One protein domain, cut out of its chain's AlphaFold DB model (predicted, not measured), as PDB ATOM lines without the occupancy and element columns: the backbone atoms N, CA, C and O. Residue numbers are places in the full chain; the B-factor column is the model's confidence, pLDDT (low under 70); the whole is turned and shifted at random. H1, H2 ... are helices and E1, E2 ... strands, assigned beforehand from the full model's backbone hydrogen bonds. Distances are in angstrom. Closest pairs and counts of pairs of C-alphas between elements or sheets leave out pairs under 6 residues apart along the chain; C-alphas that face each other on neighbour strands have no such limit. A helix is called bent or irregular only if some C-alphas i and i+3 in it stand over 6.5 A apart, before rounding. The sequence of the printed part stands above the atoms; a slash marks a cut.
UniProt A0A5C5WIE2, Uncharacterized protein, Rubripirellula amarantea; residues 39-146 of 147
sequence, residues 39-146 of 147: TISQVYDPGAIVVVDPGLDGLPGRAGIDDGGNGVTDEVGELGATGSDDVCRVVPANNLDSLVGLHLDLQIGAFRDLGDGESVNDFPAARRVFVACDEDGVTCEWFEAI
ATOM      1  N   THR A  39     142.558 155.076 164.733       72.62
ATOM      2  CA  THR A  39     143.229 155.317 166.011       72.62
ATOM      3  C   THR A  39     142.718 154.310 167.028       72.62
ATOM      4  O   THR A  39     141.523 154.280 167.314       72.62
ATOM      5  N   ILE A  40     143.621 153.516 167.590       75.88
ATOM      6  CA  ILE A  40     143.337 152.563 168.657       75.88
ATOM      7  C   ILE A  40     143.881 153.144 169.956       75.88
ATOM      8  O   ILE A  40     144.971 153.717 170.001       75.88
ATOM      9  N   SER A  41     143.092 153.039 171.019       80.50
ATOM     10  CA  SER A  41     143.524 153.412 172.361       80.50
ATOM     11  C   SER A  41     143.857 152.149 173.140       80.50
ATOM     12  O   SER A  41     143.047 151.225 173.204       80.50
ATOM     13  N   GLN A  42     145.053 152.122 173.716       83.88
ATOM     14  CA  GLN A  42     145.583 150.984 174.452       83.88
ATOM     15  C   GLN A  42     145.924 151.378 175.881       83.88
ATOM     16  O   GLN A  42     146.275 152.523 176.161       83.88
ATOM     17  N   VAL A  43     145.870 150.405 176.775       84.50
ATOM     18  CA  VAL A  43     146.161 150.537 178.203       84.50
ATOM     19  C   VAL A  43     147.225 149.516 178.581       84.50
ATOM     20  O   VAL A  43     147.168 148.366 178.143       84.50
ATOM     21  N   TYR A  44     148.198 149.931 179.395       85.69
ATOM     22  CA  TYR A  44     149.122 148.986 180.014       85.69
ATOM     23  C   TYR A  44     148.415 148.195 181.118       85.69
ATOM     24  O   TYR A  44     147.982 148.764 182.122       85.69
ATOM     25  N   ASP A  45     148.335 146.881 180.938       85.12
ATOM     26  CA  ASP A  45     147.813 145.935 181.916       85.12
ATOM     27  C   ASP A  45     148.986 145.117 182.485       85.12
ATOM     28  O   ASP A  45     149.579 144.315 181.756       85.12
ATOM     29  N   PRO A  46     149.353 145.298 183.770       87.00
ATOM     30  CA  PRO A  46     150.465 144.570 184.378       87.00
ATOM     31  C   PRO A  46     150.191 143.067 184.537       87.00
ATOM     32  O   PRO A  46     151.131 142.322 184.794       87.00
ATOM     33  N   GLY A  47     148.935 142.624 184.422       87.19
ATOM     34  CA  GLY A  47     148.556 141.213 184.467       87.19
ATOM     35  C   GLY A  47     148.359 140.575 183.091       87.19
ATOM     36  O   GLY A  47     148.178 139.362 183.027       87.19
ATOM     37  N   ALA A  48     148.381 141.351 182.002       87.81
ATOM     38  CA  ALA A  48     148.309 140.794 180.653       87.81
ATOM     39  C   ALA A  48     149.585 140.009 180.315       87.81
ATOM     40  O   ALA A  48     150.670 140.367 180.771       87.81
ATOM     41  N   ILE A  49     149.473 138.964 179.500       88.25
ATOM     42  CA  ILE A  49     150.602 138.117 179.094       88.25
ATOM     43  C   ILE A  49     150.741 138.155 177.573       88.25
ATOM     44  O   ILE A  49     149.747 138.129 176.849       88.25
ATOM     45  N   VAL A  50     151.978 138.240 177.085       89.06
ATOM     46  CA  VAL A  50     152.299 138.022 175.671       89.06
ATOM     47  C   VAL A  50     152.560 136.536 175.481       89.06
ATOM     48  O   VAL A  50     153.484 136.002 176.098       89.06
ATOM     49  N   VAL A  51     151.769 135.898 174.625       90.25
ATOM     50  CA  VAL A  51     151.889 134.471 174.315       90.25
ATOM     51  C   VAL A  51     152.146 134.258 172.826       90.25
ATOM     52  O   VAL A  51     151.712 135.066 171.997       90.25
ATOM     53  N   VAL A  52     152.841 133.173 172.497       90.69
ATOM     54  CA  VAL A  52     152.944 132.632 171.136       90.69
ATOM     55  C   VAL A  52     152.082 131.386 171.051       90.69
ATOM     56  O   VAL A  52     152.289 130.456 171.831       90.69
ATOM     57  N   ASP A  53     151.150 131.372 170.108       90.62
ATOM     58  CA  ASP A  53     150.314 130.217 169.802       90.62
ATOM     59  C   ASP A  53     150.687 129.617 168.441       90.62
ATOM     60  O   ASP A  53     151.157 130.356 167.567       90.62
ATOM     61  N   PRO A  54     150.389 128.322 168.234       90.06
ATOM     62  CA  PRO A  54     150.377 127.709 166.918       90.06
ATOM     63  C   PRO A  54     149.562 128.517 165.912       90.06
ATOM     64  O   PRO A  54     148.528 129.111 166.247       90.06
ATOM     65  N   GLY A  55     150.024 128.501 164.669       87.06
ATOM     66  CA  GLY A  55     149.390 129.194 163.565       87.06
ATOM     67  C   GLY A  55     148.123 128.525 163.035       87.06
ATOM     68  O   GLY A  55     147.346 127.882 163.745       87.06
ATOM     69  N   LEU A  56     147.886 128.701 161.737       87.94
ATOM     70  CA  LEU A  56     146.737 128.133 161.033       87.94
ATOM     71  C   LEU A  56     146.810 126.608 160.931       87.94
ATOM     72  O   LEU A  56     145.763 125.963 160.827       87.94
ATOM     73  N   ASP A  57     148.013 126.039 160.925       87.81
ATOM     74  CA  ASP A  57     148.209 124.589 160.932       87.81
ATOM     75  C   ASP A  57     147.955 123.944 162.311       87.81
ATOM     76  O   ASP A  57     147.705 122.737 162.389       87.81
ATOM     77  N   GLY A  58     147.917 124.750 163.376       89.69
ATOM     78  CA  GLY A  58     147.698 124.304 164.748       89.69
ATOM     79  C   GLY A  58     148.874 123.527 165.348       89.69
ATOM     80  O   GLY A  58     148.688 122.873 166.379       89.69
ATOM     81  N   LEU A  59     150.052 123.578 164.724       92.69
ATOM     82  CA  LEU A  59     151.278 122.915 165.158       92.69
ATOM     83  C   LEU A  59     152.347 123.959 165.535       92.69
ATOM     84  O   LEU A  59     152.321 125.069 165.017       92.69
ATOM     85  N   PRO A  60     153.255 123.659 166.481       92.38
ATOM     86  CA  PRO A  60     154.377 124.538 166.788       92.38
ATOM     87  C   PRO A  60     155.349 124.702 165.637       92.38
ATOM     88  O   PRO A  60     155.705 123.718 164.991       92.38
ATOM     89  N   GLY A  61     155.879 125.912 165.489       91.81
ATOM     90  CA  GLY A  61     156.919 126.153 164.509       91.81
ATOM     91  C   GLY A  61     156.366 125.925 163.112       91.81
ATOM     92  O   GLY A  61     155.249 126.320 162.789       91.81
ATOM     93  N   ARG A  62     157.162 125.329 162.234       93.06
ATOM     94  CA  ARG A  62     156.716 125.013 160.884       93.06
ATOM     95  C   ARG A  62     156.284 123.555 160.800       93.06
ATOM     96  O   ARG A  62     157.133 122.671 160.850       93.06
ATOM     97  N   ALA A  63     155.003 123.317 160.510       91.50
ATOM     98  CA  ALA A  63     154.445 121.966 160.437       91.50
ATOM     99  C   ALA A  63     155.333 120.942 159.715       91.50
ATOM    100  O   ALA A  63     155.654 121.065 158.521       91.50
ATOM    101  N   GLY A  64     155.643 119.862 160.429       90.94
ATOM    102  CA  GLY A  64     156.395 118.728 159.919       90.94
ATOM    103  C   GLY A  64     157.903 118.968 159.811       90.94
ATOM    104  O   GLY A  64     158.585 118.155 159.175       90.94
ATOM    105  N   ILE A  65     158.428 120.057 160.377       92.75
ATOM    106  CA  ILE A  65     159.854 120.392 160.380       92.75
ATOM    107  C   ILE A  65     160.381 120.408 161.821       92.75
ATOM    108  O   ILE A  65     159.732 120.888 162.732       92.75
ATOM    109  N   ASP A  66     161.568 119.827 162.007       92.12
ATOM    110  CA  ASP A  66     162.373 119.945 163.230       92.12
ATOM    111  C   ASP A  66     163.190 121.243 163.139       92.12
ATOM    112  O   ASP A  66     164.305 121.267 162.601       92.12
ATOM    113  N   ASP A  67     162.581 122.341 163.574       87.38
ATOM    114  CA  ASP A  67     163.168 123.681 163.560       87.38
ATOM    115  C   ASP A  67     164.253 123.827 164.644       87.38
ATOM    116  O   ASP A  67     165.188 124.625 164.499       87.38
ATOM    117  N   GLY A  68     164.164 123.029 165.713       87.56
ATOM    118  CA  GLY A  68     165.143 122.977 166.802       87.56
ATOM    119  C   GLY A  68     166.409 122.168 166.486       87.56
ATOM    120  O   GLY A  68     167.428 122.311 167.172       87.56
ATOM    121  N   GLY A  69     166.371 121.324 165.452       90.06
ATOM    122  CA  GLY A  69     167.444 120.406 165.068       90.06
ATOM    123  C   GLY A  69     167.717 119.304 166.098       90.06
ATOM    124  O   GLY A  69     168.855 118.828 166.196       90.06
ATOM    125  N   ASN A  70     166.726 118.933 166.909       92.19
ATOM    126  CA  ASN A  70     166.878 117.972 168.004       92.19
ATOM    127  C   ASN A  70     166.305 116.575 167.691       92.19
ATOM    128  O   ASN A  70     166.393 115.667 168.524       92.19
ATOM    129  N   GLY A  71     165.789 116.386 166.477       93.88
ATOM    130  CA  GLY A  71     165.186 115.154 165.985       93.88
ATOM    131  C   GLY A  71     163.715 114.975 166.362       93.88
ATOM    132  O   GLY A  71     163.174 113.894 166.112       93.88
ATOM    133  N   VAL A  72     163.082 115.981 166.968       94.31
ATOM    134  CA  VAL A  72     161.652 116.024 167.284       94.31
ATOM    135  C   VAL A  72     161.010 117.090 166.405       94.31
ATOM    136  O   VAL A  72     161.613 118.106 166.117       94.31
ATOM    137  N   THR A  73     159.806 116.818 165.928       94.50
ATOM    138  CA  THR A  73     159.067 117.698 165.024       94.50
ATOM    139  C   THR A  73     157.808 118.185 165.727       94.50
ATOM    140  O   THR A  73     157.170 117.386 166.422       94.50
ATOM    141  N   ASP A  74     157.443 119.444 165.498       91.44
ATOM    142  CA  ASP A  74     156.248 120.110 166.020       91.44
ATOM    143  C   ASP A  74     156.197 120.118 167.563       91.44
ATOM    144  O   ASP A  74     155.160 119.841 168.182       91.44
ATOM    145  N   GLU A  75     157.326 120.385 168.225       91.69
ATOM    146  CA  GLU A  75     157.380 120.460 169.689       91.69
ATOM    147  C   GLU A  75     157.174 121.879 170.229       91.69
ATOM    148  O   GLU A  75     157.471 122.874 169.583       91.69
ATOM    149  N   VAL A  76     156.713 121.995 171.479       90.19
ATOM    150  CA  VAL A  76     156.395 123.287 172.127       90.19
ATOM    151  C   VAL A  76     157.528 124.316 172.021       90.19
ATOM    152  O   VAL A  76     157.271 125.513 171.933       90.19
ATOM    153  N   GLY A  77     158.781 123.851 172.050       88.38
ATOM    154  CA  GLY A  77     159.968 124.701 171.958       88.38
ATOM    155  C   GLY A  77     160.183 125.349 170.587       88.38
ATOM    156  O   GLY A  77     161.008 126.253 170.491       88.38
ATOM    157  N   GLU A  78     159.455 124.914 169.560       92.25
ATOM    158  CA  GLU A  78     159.550 125.413 168.183       92.25
ATOM    159  C   GLU A  78     158.580 126.567 167.903       92.25
ATOM    160  O   GLU A  78     158.685 127.211 166.863       92.25
ATOM    161  N   LEU A  79     157.686 126.895 168.845       92.12
ATOM    162  CA  LEU A  79     156.809 128.063 168.734       92.12
ATOM    163  C   LEU A  79     157.611 129.349 168.490       92.12
ATOM    164  O   LEU A  79     158.522 129.705 169.244       92.12
ATOM    165  N   GLY A  80     157.220 130.083 167.455       89.12
ATOM    166  CA  GLY A  80     157.879 131.303 167.004       89.12
ATOM    167  C   GLY A  80     159.121 131.048 166.146       89.12
ATOM    168  O   GLY A  80     159.938 131.963 165.985       89.12
ATOM    169  N   ALA A  81     159.293 129.833 165.608       90.06
ATOM    170  CA  ALA A  81     160.356 129.531 164.657       90.06
ATOM    171  C   ALA A  81     160.332 130.494 163.458       90.06
ATOM    172  O   ALA A  81     159.302 130.980 162.995       90.06
ATOM    173  N   THR A  82     161.509 130.804 162.913       88.12
ATOM    174  CA  THR A  82     161.585 131.740 161.785       88.12
ATOM    175  C   THR A  82     160.906 131.152 160.548       88.12
ATOM    176  O   THR A  82     161.370 130.162 159.990       88.12
ATOM    177  N   GLY A  83     159.862 131.827 160.067       84.19
ATOM    178  CA  GLY A  83     159.093 131.383 158.905       84.19
ATOM    179  C   GLY A  83     157.997 130.365 159.230       84.19
ATOM    180  O   GLY A  83     157.456 129.787 158.284       84.19
ATOM    181  N   SER A  84     157.676 130.159 160.512       89.56
ATOM    182  CA  SER A  84     156.419 129.536 160.925       89.56
ATOM    183  C   SER A  84     155.222 130.459 160.682       89.56
ATOM    184  O   SER A  84     155.377 131.646 160.372       89.56
ATOM    185  N   ASP A  85     154.019 129.901 160.793       86.38
ATOM    186  CA  ASP A  85     152.763 130.649 160.824       86.38
ATOM    187  C   ASP A  85     152.270 130.928 162.257       86.38
ATOM    188  O   ASP A  85     151.157 131.437 162.423       86.38
ATOM    189  N   ASP A  86     153.100 130.645 163.270       90.62
ATOM    190  CA  ASP A  86     152.829 130.944 164.678       90.62
ATOM    191  C   ASP A  86     152.471 132.418 164.889       90.62
ATOM    192  O   ASP A  86     152.990 133.332 164.237       90.62
ATOM    193  N   VAL A  87     151.603 132.668 165.866       88.19
ATOM    194  CA  VAL A  87     151.046 133.997 166.111       88.19
ATOM    195  C   VAL A  87     151.352 134.482 167.520       88.19
ATOM    196  O   VAL A  87     151.101 133.807 168.512       88.19
ATOM    197  N   CYS A  88     151.864 135.709 167.615       88.69
ATOM    198  CA  CYS A  88     151.967 136.417 168.887       88.69
ATOM    199  C   CYS A  88     150.638 137.111 169.199       88.69
ATOM    200  O   CYS A  88     150.116 137.849 168.360       88.69
ATOM    201  N   ARG A  89     150.127 136.950 170.422       86.06
ATOM    202  CA  ARG A  89     148.962 137.702 170.910       86.06
ATOM    203  C   ARG A  89     149.148 138.180 172.345       86.06
ATOM    204  O   ARG A  89     149.901 137.601 173.126       86.06
ATOM    205  N   VAL A  90     148.430 139.243 172.692       86.81
ATOM    206  CA  VAL A  90     148.333 139.741 174.068       86.81
ATOM    207  C   VAL A  90     147.047 139.205 174.680       86.81
ATOM    208  O   VAL A  90     145.962 139.457 174.158       86.81
ATOM    209  N   VAL A  91     147.156 138.491 175.796       87.12
ATOM    210  CA  VAL A  91     146.008 137.966 176.539       87.12
ATOM    211  C   VAL A  91     145.804 138.792 177.809       87.12
ATOM    212  O   VAL A  91     146.689 138.816 178.666       87.12
ATOM    213  N   PRO A  92     144.662 139.491 177.944       84.88
ATOM    214  CA  PRO A  92     144.336 140.270 179.136       84.88
ATOM    215  C   PRO A  92     144.263 139.418 180.409       84.88
ATOM    216  O   PRO A  92     143.896 138.243 180.358       84.88
ATOM    217  N   ALA A  93     144.525 140.032 181.567       80.06
ATOM    218  CA  ALA A  93     144.580 139.334 182.856       80.06
ATOM    219  C   ALA A  93     143.284 138.572 183.215       80.06
ATOM    220  O   ALA A  93     143.320 137.512 183.836       80.06
ATOM    221  N   ASN A  94     142.124 139.100 182.820       80.62
ATOM    222  CA  ASN A  94     140.814 138.486 183.058       80.62
ATOM    223  C   ASN A  94     140.492 137.322 182.104       80.62
ATOM    224  O   ASN A  94     139.508 136.621 182.328       80.62
ATOM    225  N   ASN A  95     141.316 137.110 181.078       82.38
ATOM    226  CA  ASN A  95     141.153 136.057 180.081       82.38
ATOM    227  C   ASN A  95     142.247 134.983 180.180       82.38
ATOM    228  O   ASN A  95     142.309 134.110 179.318       82.38
ATOM    229  N   LEU A  96     143.098 134.997 181.210       77.69
ATOM    230  CA  LEU A  96     144.173 134.005 181.349       77.69
ATOM    231  C   LEU A  96     143.654 132.566 181.449       77.69
ATOM    232  O   LEU A  96     144.252 131.667 180.875       77.69
ATOM    233  N   ASP A  97     142.488 132.353 182.063       79.75
ATOM    234  CA  ASP A  97     141.848 131.030 182.128       79.75
ATOM    235  C   ASP A  97     141.440 130.486 180.741       79.75
ATOM    236  O   ASP A  97     141.142 129.299 180.600       79.75
ATOM    237  N   SER A  98     141.425 131.334 179.704       74.06
ATOM    238  CA  SER A  98     141.165 130.929 178.315       74.06
ATOM    239  C   SER A  98     142.410 130.434 177.572       74.06
ATOM    240  O   SER A  98     142.289 129.954 176.444       74.06
ATOM    241  N   LEU A  99     143.594 130.508 178.193       75.62
ATOM    242  CA  LEU A  99     144.834 129.903 177.702       75.62
ATOM    243  C   LEU A  99     144.778 128.377 177.877       75.62
ATOM    244  O   LEU A  99     145.467 127.782 178.702       75.62
ATOM    245  N   VAL A 100     143.900 127.728 177.116       68.75
ATOM    246  CA  VAL A 100     143.831 126.270 177.023       68.75
ATOM    247  C   VAL A 100     144.536 125.815 175.753       68.75
ATOM    248  O   VAL A 100     144.206 126.257 174.658       68.75
ATOM    249  N   GLY A 101     145.495 124.905 175.899       74.62
ATOM    250  CA  GLY A 101     146.248 124.354 174.776       74.62
ATOM    251  C   GLY A 101     147.721 124.736 174.796       74.62
ATOM    252  O   GLY A 101     148.288 125.076 175.836       74.62
ATOM    253  N   LEU A 102     148.338 124.596 173.632       79.75
ATOM    254  CA  LEU A 102     149.768 124.727 173.428       79.75
ATOM    255  C   LEU A 102     150.126 126.189 173.162       79.75
ATOM    256  O   LEU A 102     149.680 126.735 172.164       79.75
ATOM    257  N   HIS A 103     150.889 126.803 174.062       84.50
ATOM    258  CA  HIS A 103     151.350 128.184 173.939       84.50
ATOM    259  C   HIS A 103     152.683 128.375 174.670       84.50
ATOM    260  O   HIS A 103     153.039 127.580 175.547       84.50
ATOM    261  N   LEU A 104     153.405 129.435 174.313       86.06
ATOM    262  CA  LEU A 104     154.626 129.871 174.988       86.06
ATOM    263  C   LEU A 104     154.433 131.264 175.591       86.06
ATOM    264  O   LEU A 104     154.183 132.226 174.867       86.06
ATOM    265  N   ASP A 105     154.625 131.381 176.903       89.06
ATOM    266  CA  ASP A 105     154.604 132.662 177.613       89.06
ATOM    267  C   ASP A 105     155.930 133.406 177.414       89.06
ATOM    268  O   ASP A 105     156.985 132.952 177.863       89.06
ATOM    269  N   LEU A 106     155.888 134.577 176.779       85.94
ATOM    270  CA  LEU A 106     157.083 135.392 176.542       85.94
ATOM    271  C   LEU A 106     157.309 136.441 177.633       85.94
ATOM    272  O   LEU A 106     158.447 136.696 178.030       85.94
ATOM    273  N   GLN A 107     156.237 137.093 178.085       86.81
ATOM    274  CA  GLN A 107     156.332 138.232 178.995       86.81
ATOM    275  C   GLN A 107     155.027 138.464 179.762       86.81
ATOM    276  O   GLN A 107     153.941 138.321 179.210       86.81
ATOM    277  N   ILE A 108     155.157 138.933 181.008       87.25
ATOM    278  CA  ILE A 108     154.062 139.491 181.814       87.25
ATOM    279  C   ILE A 108     154.091 141.023 181.728       87.25
ATOM    280  O   ILE A 108     155.154 141.646 181.784       87.25
ATOM    281  N   GLY A 109     152.913 141.627 181.635       86.38
ATOM    282  CA  GLY A 109     152.688 143.055 181.503       86.38
ATOM    283  C   GLY A 109     152.798 143.517 180.053       86.38
ATOM    284  O   GLY A 109     153.891 143.537 179.481       86.38
ATOM    285  N   ALA A 110     151.679 143.944 179.471       86.75
ATOM    286  CA  ALA A 110     151.605 144.357 178.073       86.75
ATOM    287  C   ALA A 110     150.575 145.471 177.857       86.75
ATOM    288  O   ALA A 110     149.653 145.662 178.650       86.75
ATOM    289  N   PHE A 111     150.729 146.200 176.753       85.44
ATOM    290  CA  PHE A 111     149.657 147.053 176.255       85.44
ATOM    291  C   PHE A 111     148.611 146.187 175.565       85.44
ATOM    292  O   PHE A 111     148.951 145.414 174.669       85.44
ATOM    293  N   ARG A 112     147.353 146.350 175.961       84.94
ATOM    294  CA  ARG A 112     146.196 145.746 175.300       84.94
ATOM    295  C   ARG A 112     145.251 146.827 174.799       84.94
ATOM    296  O   ARG A 112     145.255 147.946 175.320       84.94
ATOM    297  N   ASP A 113     144.426 146.474 173.829       82.38
ATOM    298  CA  ASP A 113     143.338 147.335 173.378       82.38
ATOM    299  C   ASP A 113     142.331 147.559 174.515       82.38
ATOM    300  O   ASP A 113     142.127 146.693 175.379       82.38
ATOM    301  N   LEU A 114     141.740 148.757 174.552       75.94
ATOM    302  CA  LEU A 114     140.626 149.045 175.453       75.94
ATOM    303  C   LEU A 114     139.408 148.237 175.014       75.94
ATOM    304  O   LEU A 114     138.990 148.315 173.859       75.94
ATOM    305  N   GLY A 115     138.841 147.477 175.948       68.06
ATOM    306  CA  GLY A 115     137.594 146.764 175.714       68.06
ATOM    307  C   GLY A 115     136.399 147.715 175.685       68.06
ATOM    308  O   GLY A 115     136.472 148.867 176.127       68.06
ATOM    309  N   ASP A 116     135.265 147.213 175.203       62.56
ATOM    310  CA  ASP A 116     134.006 147.954 175.218       62.56
ATOM    311  C   ASP A 116     133.674 148.452 176.636       62.56
ATOM    312  O   ASP A 116     133.526 147.673 177.578       62.56
ATOM    313  N   GLY A 117     133.533 149.772 176.784       61.16
ATOM    314  CA  GLY A 117     133.185 150.416 178.054       61.16
ATOM    315  C   GLY A 117     134.367 150.824 178.939       61.16
ATOM    316  O   GLY A 117     134.132 151.442 179.976       61.16
ATOM    317  N   GLU A 118     135.612 150.552 178.538       69.94
ATOM    318  CA  GLU A 118     136.803 151.082 179.211       69.94
ATOM    319  C   GLU A 118     137.218 152.443 178.626       69.94
ATOM    320  O   GLU A 118     137.137 152.681 177.419       69.94
ATOM    321  N   SER A 119     137.673 153.364 179.482       65.56
ATOM    322  CA  SER A 119     138.085 154.712 179.081       65.56
ATOM    323  C   SER A 119     139.577 154.927 179.303       65.56
ATOM    324  O   SER A 119     140.114 154.596 180.357       65.56
ATOM    325  N   VAL A 120     140.242 155.594 178.352       66.00
ATOM    326  CA  VAL A 120     141.640 156.051 178.496       66.00
ATOM    327  C   VAL A 120     141.870 156.873 179.766       66.00
ATOM    328  O   VAL A 120     142.962 156.852 180.317       66.00
ATOM    329  N   ASN A 121     140.846 157.583 180.248       67.19
ATOM    330  CA  ASN A 121     140.960 158.447 181.423       67.19
ATOM    331  C   ASN A 121     141.061 157.664 182.739       67.19
ATOM    332  O   ASN A 121     141.483 158.231 183.745       67.19
ATOM    333  N   ASP A 122     140.702 156.380 182.732       66.19
ATOM    334  CA  ASP A 122     140.791 155.516 183.910       66.19
ATOM    335  C   ASP A 122     142.212 154.951 184.095       66.19
ATOM    336  O   ASP A 122     142.524 154.378 185.141       66.19
ATOM    337  N   PHE A 123     143.100 155.156 183.109       65.69
ATOM    338  CA  PHE A 123     144.439 154.577 183.082       65.69
ATOM    339  C   PHE A 123     145.517 155.641 182.823       65.69
ATOM    340  O   PHE A 123     145.649 156.140 181.707       65.69
ATOM    341  N   PRO A 124     146.379 155.951 183.811       59.16
ATOM    342  CA  PRO A 124     147.438 156.952 183.646       59.16
ATOM    343  C   PRO A 124     148.546 156.536 182.660       59.16
ATOM    344  O   PRO A 124     149.398 157.352 182.328       59.16
ATOM    345  N   ALA A 125     148.543 155.280 182.199       67.94
ATOM    346  CA  ALA A 125     149.464 154.733 181.203       67.94
ATOM    347  C   ALA A 125     148.738 154.333 179.903       67.94
ATOM    348  O   ALA A 125     149.109 153.351 179.262       67.94
ATOM    349  N   ALA A 126     147.667 155.042 179.538       73.31
ATOM    350  CA  ALA A 126     147.040 154.862 178.236       73.31
ATOM    351  C   ALA A 126     147.916 155.461 177.122       73.31
ATOM    352  O   ALA A 126     148.485 156.540 177.282       73.31
ATOM    353  N   ARG A 127     147.991 154.776 175.979       76.50
ATOM    354  CA  ARG A 127     148.638 155.270 174.757       76.50
ATOM    355  C   ARG A 127     147.660 155.258 173.592       76.50
ATOM    356  O   ARG A 127     146.725 154.456 173.563       76.50
ATOM    357  N   ARG A 128     147.895 156.120 172.604       75.44
ATOM    358  CA  ARG A 128     147.185 156.075 171.321       75.44
ATOM    359  C   ARG A 128     148.119 155.565 170.243       75.44
ATOM    360  O   ARG A 128     149.256 156.019 170.136       75.44
ATOM    361  N   VAL A 129     147.614 154.642 169.440       76.25
ATOM    362  CA  VAL A 129     148.330 154.075 168.305       76.25
ATOM    363  C   VAL A 129     147.510 154.321 167.048       76.25
ATOM    364  O   VAL A 129     146.314 154.041 167.010       76.25
ATOM    365  N   PHE A 130     148.138 154.878 166.024       74.56
ATOM    366  CA  PHE A 130     147.553 155.001 164.700       74.56
ATOM    367  C   PHE A 130     147.914 153.775 163.880       74.56
ATOM    368  O   PHE A 130     149.072 153.366 163.860       74.56
ATOM    369  N   VAL A 131     146.931 153.226 163.181       76.06
ATOM    370  CA  VAL A 131     147.106 152.096 162.275       76.06
ATOM    371  C   VAL A 131     146.763 152.562 160.874       76.06
ATOM    372  O   VAL A 131     145.602 152.867 160.589       76.06
ATOM    373  N   ALA A 132     147.768 152.644 160.009       70.75
ATOM    374  CA  ALA A 132     147.579 152.938 158.595       70.75
ATOM    375  C   ALA A 132     147.699 151.636 157.813       70.75
ATOM    376  O   ALA A 132     148.717 150.964 157.918       70.75
ATOM    377  N   CYS A 133     146.683 151.285 157.033       71.19
ATOM    378  CA  CYS A 133     146.718 150.096 156.188       71.19
ATOM    379  C   CYS A 133     146.668 150.470 154.706       71.19
ATOM    380  O   CYS A 133     146.213 151.566 154.359       71.19
ATOM    381  N   ASP A 134     147.110 149.560 153.836       69.62
ATOM    382  CA  ASP A 134     146.836 149.656 152.403       69.62
ATOM    383  C   ASP A 134     145.326 149.585 152.097       69.62
ATOM    384  O   ASP A 134     144.491 149.340 152.972       69.62
ATOM    385  N   GLU A 135     144.967 149.845 150.837       69.12
ATOM    386  CA  GLU A 135     143.570 149.877 150.376       69.12
ATOM    387  C   GLU A 135     142.838 148.543 150.601       69.12
ATOM    388  O   GLU A 135     141.615 148.535 150.748       69.12
ATOM    389  N   ASP A 136     143.587 147.440 150.678       67.38
ATOM    390  CA  ASP A 136     143.071 146.085 150.850       67.38
ATOM    391  C   ASP A 136     143.062 145.635 152.330       67.38
ATOM    392  O   ASP A 136     142.561 144.554 152.651       67.38
ATOM    393  N   GLY A 137     143.597 146.444 153.257       62.56
ATOM    394  CA  GLY A 137     143.749 146.094 154.675       62.56
ATOM    395  C   GLY A 137     144.726 144.934 154.928       62.56
ATOM    396  O   GLY A 137     144.653 144.260 155.967       62.56
ATOM    397  N   VAL A 138     145.598 144.648 153.960       56.31
ATOM    398  CA  VAL A 138     146.524 143.510 153.981       56.31
ATOM    399  C   VAL A 138     147.797 143.895 154.715       56.31
ATOM    400  O   VAL A 138     148.200 143.195 155.646       56.31
ATOM    401  N   THR A 139     148.399 145.018 154.338       59.81
ATOM    402  CA  THR A 139     149.560 145.581 155.030       59.81
ATOM    403  C   THR A 139     149.119 146.719 155.936       59.81
ATOM    404  O   THR A 139     148.334 147.566 155.519       59.81
ATOM    405  N   CYS A 140     149.594 146.725 157.183       65.25
ATOM    406  CA  CYS A 140     149.289 147.763 158.163       65.25
ATOM    407  C   CYS A 140     150.557 148.179 158.911       65.25
ATOM    408  O   CYS A 140     151.323 147.332 159.364       65.25
ATOM    409  N   GLU A 141     150.737 149.482 159.079       68.19
ATOM    410  CA  GLU A 141     151.806 150.110 159.845       68.19
ATOM    411  C   GLU A 141     151.221 150.752 161.108       68.19
ATOM    412  O   GLU A 141     150.150 151.365 161.068       68.19
ATOM    413  N   TRP A 142     151.929 150.606 162.230       71.38
ATOM    414  CA  TRP A 142     151.492 151.064 163.548       71.38
ATOM    415  C   TRP A 142     152.404 152.185 164.047       71.38
ATOM    416  O   TRP A 142     153.629 152.055 164.047       71.38
ATOM    417  N   PHE A 143     151.804 153.279 164.506       71.44
ATOM    418  CA  PHE A 143     152.509 154.485 164.924       71.44
ATOM    419  C   PHE A 143     152.041 154.928 166.302       71.44
ATOM    420  O   PHE A 143     150.858 155.192 166.499       71.44
ATOM    421  N   GLU A 144     152.957 155.071 167.254       71.81
ATOM    422  CA  GLU A 144     152.617 155.681 168.537       71.81
ATOM    423  C   GLU A 144     152.402 157.190 168.366       71.81
ATOM    424  O   GLU A 144     153.227 157.900 167.784       71.81
ATOM    425  N   ALA A 145     151.271 157.678 168.869       64.75
ATOM    426  CA  ALA A 145     150.989 159.097 168.955       64.75
ATOM    427  C   ALA A 145     151.785 159.683 170.125       64.75
ATOM    428  O   ALA A 145     151.479 159.407 171.284       64.75
ATOM    429  N   ILE A 146     152.793 160.497 169.830       57.31
ATOM    430  CA  ILE A 146     153.453 161.319 170.846       57.31
ATOM    431  C   ILE A 146     152.672 162.638 170.901       57.31
ATOM    432  O   ILE A 146     152.685 163.383 169.921       57.31
TER     433      ILE A 146
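What this domain is: This is residues 39 to 146 of the 147 residues of an uncharacterized protein of Rubripirellula amarantea (UniProt A0A5C5WIE2). One long, sharply bent strand, E1, joins two parts of a loose, strongly twisted sheet: near its end it runs between E2 and E3, with the short helix H1 packed on that part, and near its start it pairs with E4, which makes a two-stranded arm with E5. The turn of that arm, residues 134 to 139, sticks out, while a long looped stretch, residues 54 to 86, extends beyond the end of E1 before the chain returns in E2. The printed part has 108 residues with one named helix and five named strands; along the chain come E1 and E2, then H1, then E3, E4 and E5, and the branched sheet has the antiparallel neighbour pairs E1 and E2, E1 and E3, E1 and E4, and E4 and E5. The class is mostly strand, though under half of the residues are in named elements. The whole is loose, with a radius of gyration of the C-alphas of 16.6 A and spans of 52 by 36 by 21 A.

Where its parts are: E1, residues 39 to 53, begins with C-alpha 39 at (143.229, 155.317, 166.011), bends by 107 degrees at residue 46 and measures 26.4 A. E2 is residues 87 to 91. E3, residues 104 to 113, measures 20.9 A and bends by 85 degrees at residue 108. E4, residues 126 to 133, measures 22.6 A. E5, residues 140 to 144, ends with C-alpha 144 at (152.617, 155.681, 168.537). H1, residues 93 to 98, is irregular: C-alphas 94 and 97 are 7.6 A apart.

How they stand to each other: E2 lies on one side of E1, beside residues 48 to 53, and E3 on the other side, beside residues 42 to 52. E1 and E2 are a hairpin, with N 51 and O 89 at 2.9 A. Between E1 and E3, N 45 and O 110 are 2.9 A apart, and N 109 and O 48 are 2.7 A apart. E4 pairs with E1 over residues 39 to 43 of E1, with N 40 and O 129 at 2.8 A. E4 and E5 are a hairpin, with N 130 and O 143 at 2.8 A. E3 and E4 are only just apart, their closest C-alphas 8.4 A from each other. H1 is on the sheet at a height of 6.4 A, only just over E2 with 3 of its 6 C-alphas, and runs along the strands, at 23 degrees to E2 on the local plane. The closest C-alphas of E1 and H1 are those of Ala 48 and Ala 93, 4.6 A apart. In H1, 0 of 2 O i to N i+4 pairs and 1 of 3 O i to N i+3 pairs are within hydrogen-bond range.

The domain as a whole: The two C-alphas farthest apart, those of Gly 71 and Asn 121, are 52.0 A from each other. The printed part has no cut. The links E1 to E2 and E3 to E4 are long, with 33 and 12 residues. The mean pLDDT of the printed part is 81.0; residue 100, residues 115 to 125, 134 to 141 and 145 to 146 are under 70.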